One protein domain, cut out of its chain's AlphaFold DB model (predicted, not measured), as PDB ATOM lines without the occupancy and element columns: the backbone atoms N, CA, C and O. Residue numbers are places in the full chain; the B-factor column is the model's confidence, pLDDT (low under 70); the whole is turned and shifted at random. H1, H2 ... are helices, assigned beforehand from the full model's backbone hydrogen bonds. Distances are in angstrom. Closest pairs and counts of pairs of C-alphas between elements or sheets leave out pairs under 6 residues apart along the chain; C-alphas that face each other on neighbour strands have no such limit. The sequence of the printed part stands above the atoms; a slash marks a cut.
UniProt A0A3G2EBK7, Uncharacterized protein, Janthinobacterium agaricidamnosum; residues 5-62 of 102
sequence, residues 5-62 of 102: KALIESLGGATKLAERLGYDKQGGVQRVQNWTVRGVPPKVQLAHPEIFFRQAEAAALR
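AT A GLANCE: This is residues 5 to 62 of the 102 residues of an uncharacterized protein of Janthinobacterium agaricidamnosum (UniProt A0A3G2EBK7). A small body of five short helices has a tail sticking out of it: H3 packs on H1 and H2 at steep angles, H4 and H5 lie close together on the side of the body towards the tail, and residues 54 to 62, with H6, stand free and make much of the length. The printed part has 58 residues with six named helices, H1 to H6 in order along the chain, and no named strand; the class is all helix. The whole is compact, with a radius of gyration of the C-alphas of 11.7 A, and spans 39 by 20 by 19 A.

HOW THE PARTS SIT: Start at the first printed residue with H1, residues 5 to 10, and go on to H2, residues 13 to 20: the two are close but not clearly touching, their closest C-alphas being those of Ile 8 and Ala 14, 6.1 A apart. Their lines stand at a steep tilt of 64 degrees, the same way. Next look at H3, residues 28 to 38, which touches H2, with the C-alphas of Thr 15 and Val 29 closest at 5.2 A. H3 and H2 run opposite ways at a steep tilt of 51 degrees. H3 also touches H1, where the C-alphas of Lys 5 and Thr 36 come closest at 4.5 A; they run opposite ways at a steep tilt of 52 degrees. H4, residues 42 to 47, is apart from H3. It is close to but not clearly touching H5, residues 49 to 52, with the C-alphas of Gln 45 and Phe 52 closest at 6.0 A. H5 and H1 are only just apart, their closest C-alphas 8.2 A from each other. H6, residues 54 to 60, and H5 meet only through their link. In H1, H2, H4 and H6 every O i to N i+4 pair is within hydrogen-bond range, in H3 5 of 7 are, and H5 is too short for such a pair.

IN THESE COORDINATES: Find C-alpha 5 at (220.600, 225.711, 170.333), where H1 begins. H2 measures 10.8 A from first to last C-alpha. H3, the longest helix, starts at C-alpha 28, (212.688, 228.050, 183.961), and runs 15.1 A. H6 covers 9.8 A and ends at C-alpha 60, (223.243, 202.720, 168.207).

THE WHOLE: The two C-alphas farthest apart are those of Gln 26 and Arg 62, at 39.7 A. Without residues 54 to 62, the body of 49 residues spans 26 by 20 by 18 A. The printed part has no cut; the link from H2 to H3 is short, and the other four are tight. The mean pLDDT of the printed part is 83.8, and residues 54 to 62 of this model are under 70.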
ATOM      1  N   LYS A   5     221.791 225.115 170.937       88.12
ATOM      2  CA  LYS A   5     220.600 225.711 170.333       88.12
ATOM      3  C   LYS A   5     219.834 224.693 169.480       88.12
ATOM      4  O   LYS A   5     218.659 224.472 169.746       88.12
ATOM      5  N   ALA A   6     220.497 224.038 168.525       87.31
ATOM      6  CA  ALA A   6     219.866 223.044 167.657       87.31
ATOM      7  C   ALA A   6     219.349 221.837 168.455       87.31
ATOM      8  O   ALA A   6     218.253 221.340 168.198       87.31
ATOM      9  N   LEU A   7     220.090 221.409 169.483       87.69
ATOM     10  CA  LEU A   7     219.643 220.355 170.393       87.69
ATOM     11  C   LEU A   7     218.354 220.755 171.127       87.69
ATOM     12  O   LEU A   7     217.380 220.008 171.108       87.69
ATOM     13  N   ILE A   8     218.323 221.944 171.730       88.94
ATOM     14  CA  ILE A   8     217.152 222.455 172.454       88.94
ATOM     15  C   ILE A   8     215.960 222.629 171.501       88.94
ATOM     16  O   ILE A   8     214.840 222.268 171.861       88.94
ATOM     17  N   GLU A   9     216.183 223.115 170.279       89.12
ATOM     18  CA  GLU A   9     215.147 223.207 169.242       89.12
ATOM     19  C   GLU A   9     214.603 221.821 168.858       89.12
ATOM     20  O   GLU A   9     213.386 221.637 168.834       89.12
ATOM     21  N   SER A  10     215.469 220.815 168.679       87.81
ATOM     22  CA  SER A  10     215.059 219.430 168.378       87.81
ATOM     23  C   SER A  10     214.234 218.782 169.499       87.81
ATOM     24  O   SER A  10     213.356 217.960 169.241       87.81
ATOM     25  N   LEU A  11     214.454 219.203 170.747       87.19
ATOM     26  CA  LEU A  11     213.694 218.767 171.924       87.19
ATOM     27  C   LEU A  11     212.331 219.480 172.052       87.19
ATOM     28  O   LEU A  11     211.576 219.227 172.997       87.19
ATOM     29  N   GLY A  12     211.987 220.343 171.089       89.06
ATOM     30  CA  GLY A  12     210.740 221.104 171.045       89.06
ATOM     31  C   GLY A  12     210.850 222.528 171.594       89.06
ATOM     32  O   GLY A  12     209.821 223.149 171.863       89.06
ATOM     33  N   GLY A  13     212.070 223.040 171.766       91.56
ATOM     34  CA  GLY A  13     212.354 224.402 172.210       91.56
ATOM     35  C   GLY A  13     212.512 224.552 173.725       91.56
ATOM     36  O   GLY A  13     212.260 223.635 174.510       91.56
ATOM     37  N   ALA A  14     212.927 225.752 174.142       91.00
ATOM     38  CA  ALA A  14     213.259 226.055 175.535       91.00
ATOM     39  C   ALA A  14     212.081 225.843 176.503       91.00
ATOM     40  O   ALA A  14     212.286 225.372 177.618       91.00
ATOM     41  N   THR A  15     210.852 226.133 176.066       92.19
ATOM     42  CA  THR A  15     209.639 225.960 176.879       92.19
ATOM     43  C   THR A  15     209.354 224.491 177.175       92.19
ATOM     44  O   THR A  15     209.291 224.107 178.340       92.19
ATOM     45  N   LYS A  16     209.272 223.643 176.139       91.12
ATOM     46  CA  LYS A  16     209.047 222.197 176.309       91.12
ATOM     47  C   LYS A  16     210.174 221.536 177.093       91.12
ATOM     48  O   LYS A  16     209.922 220.624 177.874       91.12
ATOM     49  N   LEU A  17     211.414 221.978 176.889       91.81
ATOM     50  CA  LEU A  17     212.543 221.456 177.646       91.81
ATOM     51  C   LEU A  17     212.463 221.857 179.127       91.81
ATOM     52  O   LEU A  17     212.685 221.009 179.984       91.81
ATOM     53  N   ALA A  18     212.094 223.101 179.446       93.19
ATOM     54  CA  ALA A  18     211.902 223.534 180.831       93.19
ATOM     55  C   ALA A  18     210.787 222.747 181.540       93.19
ATOM     56  O   ALA A  18     210.972 222.335 182.683       93.19
ATOM     57  N   GLU A  19     209.676 222.483 180.847       91.81
ATOM     58  CA  GLU A  19     208.571 221.660 181.362       91.81
ATOM     59  C   GLU A  19     209.009 220.216 181.633       91.81
ATOM     60  O   GLU A  19     208.723 219.674 182.698       91.81
ATOM     61  N   ARG A  20     209.759 219.602 180.706       90.94
ATOM     62  CA  ARG A  20     210.299 218.237 180.875       90.94
ATOM     63  C   ARG A  20     211.290 218.130 182.030       90.94
ATOM     64  O   ARG A  20     211.345 217.094 182.679       90.94
ATOM     65  N   LEU A  21     212.060 219.189 182.276       89.81
ATOM     66  CA  LEU A  21     213.007 219.278 183.389       89.81
ATOM     67  C   LEU A  21     212.332 219.647 184.721       89.81
ATOM     68  O   LEU A  21     213.014 219.731 185.741       89.81
ATOM     69  N   GLY A  22     211.016 219.888 184.728       90.88
ATOM     70  CA  GLY A  22     210.273 220.263 185.930       90.88
ATOM     71  C   GLY A  22     210.647 221.641 186.478       90.88
ATOM     72  O   GLY A  22     210.488 221.886 187.673       90.88
ATOM     73  N   TYR A  23     211.175 222.542 185.642       91.25
ATOM     74  CA  TYR A  23     211.438 223.910 186.076       91.25
ATOM     75  C   TYR A  23     210.149 224.717 186.189       91.25
ATOM     76  O   TYR A  23     209.214 224.550 185.408       91.25
ATOM     77  N   ASP A  24     210.145 225.649 187.141       87.31
ATOM     78  CA  ASP A  24     209.027 226.560 187.329       87.31
ATOM     79  C   ASP A  24     208.796 227.436 186.087       87.31
ATOM     80  O   ASP A  24     209.736 227.843 185.386       87.31
ATOM     81  N   LYS A  25     207.524 227.753 185.828       78.75
ATOM     82  CA  LYS A  25     207.127 228.616 184.707       78.75
ATOM     83  C   LYS A  25     207.711 230.025 184.849       78.75
ATOM     84  O   LYS A  25     208.014 230.662 183.839       78.75
ATOM     85  N   GLN A  26     207.940 230.494 186.075       79.50
ATOM     86  CA  GLN A  26     208.654 231.730 186.371       79.50
ATOM     87  C   GLN A  26     210.171 231.492 186.316       79.50
ATOM     88  O   GLN A  26     210.837 231.162 187.293       79.50
ATOM     89  N   GLY A  27     210.744 231.677 185.126       87.44
ATOM     90  CA  GLY A  27     212.198 231.749 184.928       87.44
ATOM     91  C   GLY A  27     212.877 230.450 184.488       87.44
ATOM     92  O   GLY A  27     214.019 230.507 184.023       87.44
ATOM     93  N   GLY A  28     212.189 229.305 184.530       90.12
ATOM     94  CA  GLY A  28     212.688 228.050 183.961       90.12
ATOM     95  C   GLY A  28     212.991 228.168 182.468       90.12
ATOM     96  O   GLY A  28     214.085 227.825 182.019       90.12
ATOM     97  N   VAL A  29     212.068 228.763 181.709       93.12
ATOM     98  CA  VAL A  29     212.234 228.991 180.263       93.12
ATOM     99  C   VAL A  29     213.415 229.919 179.976       93.12
ATOM    100  O   VAL A  29     214.247 229.606 179.130       93.12
ATOM    101  N   GLN A  30     213.551 231.022 180.723       92.81
ATOM    102  CA  GLN A  30     214.671 231.960 180.573       92.81
ATOM    103  C   GLN A  30     216.017 231.283 180.862       92.81
ATOM    104  O   GLN A  30     217.010 231.536 180.179       92.81
ATOM    105  N   ARG A  31     216.058 230.396 181.863       92.56
ATOM    106  CA  ARG A  31     217.256 229.622 182.198       92.56
ATOM    107  C   ARG A  31     217.666 228.712 181.042       92.56
ATOM    108  O   ARG A  31     218.838 228.719 180.675       92.56
ATOM    109  N   VAL A  32     216.716 227.992 180.448       92.19
ATOM    110  CA  VAL A  32     216.978 227.134 179.283       92.19
ATOM    111  C   VAL A  32     217.368 227.967 178.059       92.19
ATOM    112  O   VAL A  32     218.310 227.612 177.352       92.19
ATOM    113  N   GLN A  33     216.732 229.122 177.846       91.88
ATOM    114  CA  GLN A  33     217.111 230.055 176.784       91.88
ATOM    115  C   GLN A  33     218.573 230.498 176.930       91.88
ATOM    116  O   GLN A  33     219.317 230.502 175.952       91.88
ATOM    117  N   ASN A  34     219.032 230.784 178.151       92.81
ATOM    118  CA  ASN A  34     220.427 231.153 178.399       92.81
ATOM    119  C   ASN A  34     221.415 230.023 178.053       92.81
ATOM    120  O   ASN A  34     222.560 230.311 177.696       92.81
ATOM    121  N   TRP A  35     221.000 228.753 178.108       93.31
ATOM    122  CA  TRP A  35     221.845 227.618 177.712       93.31
ATOM    123  C   TRP A  35     222.105 227.555 176.209       93.31
ATOM    124  O   TRP A  35     223.131 227.020 175.803       93.31
ATOM    125  N   THR A  36     221.234 228.136 175.379       88.75
ATOM    126  CA  THR A  36     221.473 228.211 173.926       88.75
ATOM    127  C   THR A  36     222.727 229.023 173.591       88.75
ATOM    128  O   THR A  36     223.400 228.727 172.611       88.75
ATOM    129  N   VAL A  37     223.063 230.006 174.438       88.81
ATOM    130  CA  VAL A  37     224.230 230.888 174.286       88.81
ATOM    131  C   VAL A  37     225.407 230.418 175.141       88.81
ATOM    132  O   VAL A  37     226.546 230.434 174.684       88.81
ATOM    133  N   ARG A  38     225.156 230.009 176.392       88.25
ATOM    134  CA  ARG A  38     226.212 229.657 177.363       88.25
ATOM    135  C   ARG A  38     226.592 228.174 177.377       88.25
ATOM    136  O   ARG A  38     227.607 227.821 177.967       88.25
ATOM    137  N   GLY A  39     225.781 227.318 176.764       90.25
ATOM    138  CA  GLY A  39     225.864 225.867 176.892       90.25
ATOM    139  C   GLY A  39     225.011 225.317 178.039       90.25
ATOM    140  O   GLY A  39     224.667 226.021 178.995       90.25
ATOM    141  N   VAL A  40     224.653 224.037 177.927       88.56
ATOM    142  CA  VAL A  40     223.862 223.331 178.946       88.56
ATOM    143  C   VAL A  40     224.798 222.867 180.069       88.56
ATOM    144  O   VAL A  40     225.801 222.211 179.781       88.56
ATOM    145  N   PRO A  41     224.489 223.136 181.351       91.00
ATOM    146  CA  PRO A  41     225.322 222.695 182.463       91.00
ATOM    147  C   PRO A  41     225.532 221.169 182.454       91.00
ATOM    148  O   PRO A  41     224.541 220.436 182.392       91.00
ATOM    149  N   PRO A  42     226.771 220.660 182.602       88.44
ATOM    150  CA  PRO A  42     227.047 219.217 182.589       88.44
ATOM    151  C   PRO A  42     226.240 218.443 183.637       88.44
ATOM    152  O   PRO A  42     225.734 217.360 183.366       88.44
ATOM    153  N   LYS A  43     226.031 219.044 184.816       90.56
ATOM    154  CA  LYS A  43     225.208 218.470 185.890       90.56
ATOM    155  C   LYS A  43     223.779 218.152 185.438       90.56
ATOM    156  O   LYS A  43     223.227 217.147 185.860       90.56
ATOM    157  N   VAL A  44     223.185 218.997 184.594       90.44
ATOM    158  CA  VAL A  44     221.820 218.789 184.083       90.44
ATOM    159  C   VAL A  44     221.806 217.679 183.036       90.44
ATOM    160  O   VAL A  44     220.913 216.842 183.055       90.44
ATOM    161  N   GLN A  45     222.815 217.636 182.164       87.50
ATOM    162  CA  GLN A  45     222.932 216.589 181.143       87.50
ATOM    163  C   GLN A  45     223.067 215.198 181.776       87.50
ATOM    164  O   GLN A  45     222.430 214.253 181.323       87.50
ATOM    165  N   LEU A  46     223.856 215.094 182.849       88.50
ATOM    166  CA  LEU A  46     224.052 213.853 183.604       88.50
ATOM    167  C   LEU A  46     222.846 213.470 184.469       88.50
ATOM    168  O   LEU A  46     222.648 212.291 184.731       88.50
ATOM    169  N   ALA A  47     222.063 214.449 184.928       88.94
ATOM    170  CA  ALA A  47     220.836 214.191 185.680       88.94
ATOM    171  C   ALA A  47     219.686 213.713 184.780       88.94
ATOM    172  O   ALA A  47     218.804 213.012 185.263       88.94
ATOM    173  N   HIS A  48     219.712 214.085 183.496       88.88
ATOM    174  CA  HIS A  48     218.677 213.753 182.515       88.88
ATOM    175  C   HIS A  48     219.250 213.076 181.261       88.88
ATOM    176  O   HIS A  48     219.094 213.591 180.140       88.88
ATOM    177  N   PRO A  49     219.938 211.928 181.407       85.44
ATOM    178  CA  PRO A  49     220.519 211.226 180.272       85.44
ATOM    179  C   PRO A  49     219.459 210.823 179.237       85.44
ATOM    180  O   PRO A  49     219.703 210.868 178.032       85.44
ATOM    181  N   GLU A  50     218.239 210.533 179.679       84.56
ATOM    182  CA  GLU A  50     217.099 210.167 178.844       84.56
ATOM    183  C   GLU A  50     216.623 211.281 177.900       84.56
ATOM    184  O   GLU A  50     215.947 210.984 176.912       84.56
ATOM    185  N   ILE A  51     216.954 212.541 178.199       85.06
ATOM    186  CA  ILE A  51     216.599 213.713 177.387       85.06
ATOM    187  C   ILE A  51     217.751 214.064 176.446       85.06
ATOM    188  O   ILE A  51     217.535 214.270 175.252       85.06
ATOM    189  N   PHE A  52     218.975 214.129 176.976       82.94
ATOM    190  CA  PHE A  52     220.132 214.633 176.232       82.94
ATOM    191  C   PHE A  52     220.880 213.548 175.437       82.94
ATOM    192  O   PHE A  52     221.468 213.868 174.406       82.94
ATOM    193  N   PHE A  53     220.832 212.276 175.851       79.25
ATOM    194  CA  PHE A  53     221.620 211.185 175.250       79.25
ATOM    195  C   PHE A  53     220.795 210.138 174.485       79.25
ATOM    196  O   PHE A  53     221.368 209.337 173.747       79.25
ATOM    197  N   ARG A  54     219.455 210.173 174.544       66.75
ATOM    198  CA  ARG A  54     218.580 209.210 173.833       66.75
ATOM    199  C   ARG A  54     218.765 209.204 172.305       66.75
ATOM    200  O   ARG A  54     218.492 208.203 171.649       66.75
ATOM    201  N   GLN A  55     219.284 210.286 171.717       58.31
ATOM    202  CA  GLN A  55     219.608 210.321 170.283       58.31
ATOM    203  C   GLN A  55     220.800 209.421 169.914       58.31
ATOM    204  O   GLN A  55     220.835 208.888 168.804       58.31
ATOM    205  N   ALA A  56     221.743 209.194 170.835       54.50
ATOM    206  CA  ALA A  56     222.845 208.261 170.616       54.50
ATOM    207  C   ALA A  56     222.357 206.805 170.636       54.50
ATOM    208  O   ALA A  56     222.814 205.995 169.836       54.50
ATOM    209  N   GLU A  57     221.383 206.490 171.490       53.38
ATOM    210  CA  GLU A  57     220.831 205.142 171.633       53.38
ATOM    211  C   GLU A  57     219.989 204.738 170.412       53.38
ATOM    212  O   GLU A  57     220.187 203.665 169.858       53.38
ATOM    213  N   ALA A  58     219.152 205.639 169.880       53.56
ATOM    214  CA  ALA A  58     218.411 205.390 168.636       53.56
ATOM    215  C   ALA A  58     219.310 205.302 167.383       53.56
ATOM    216  O   ALA A  58     218.899 204.762 166.356       53.56
ATOM    217  N   ALA A  59     220.522 205.862 167.423       53.41
ATOM    218  CA  ALA A  59     221.530 205.661 166.382       53.41
ATOM    219  C   ALA A  59     222.330 204.363 166.600       53.41
ATOM    220  O   ALA A  59     222.704 203.711 165.627       53.41
ATOM    221  N   ALA A  60     222.575 203.969 167.851       55.47
ATOM    222  CA  ALA A  60     223.243 202.720 168.207       55.47
ATOM    223  C   ALA A  60     222.367 201.487 167.914       55.47
ATOM    224  O   ALA A  60     222.867 200.544 167.310       55.47
ATOM    225  N   LEU A  61     221.062 201.550 168.201       54.84
ATOM    226  CA  LEU A  61     220.064 200.505 167.905       54.84
ATOM    227  C   LEU A  61     219.700 200.383 166.405       54.84
ATOM    228  O   LEU A  61     218.807 199.643 166.003       54.84
ATOM    229  N   ARG A  62     220.326 201.190 165.541       54.31
ATOM    230  CA  ARG A  62     220.292 200.982 164.084       54.31
ATOM    231  C   ARG A  62     221.544 200.266 163.576       54.31
ATOM    232  O   ARG A  62     221.577 199.870 162.416       54.31
TER     233      ARG A  62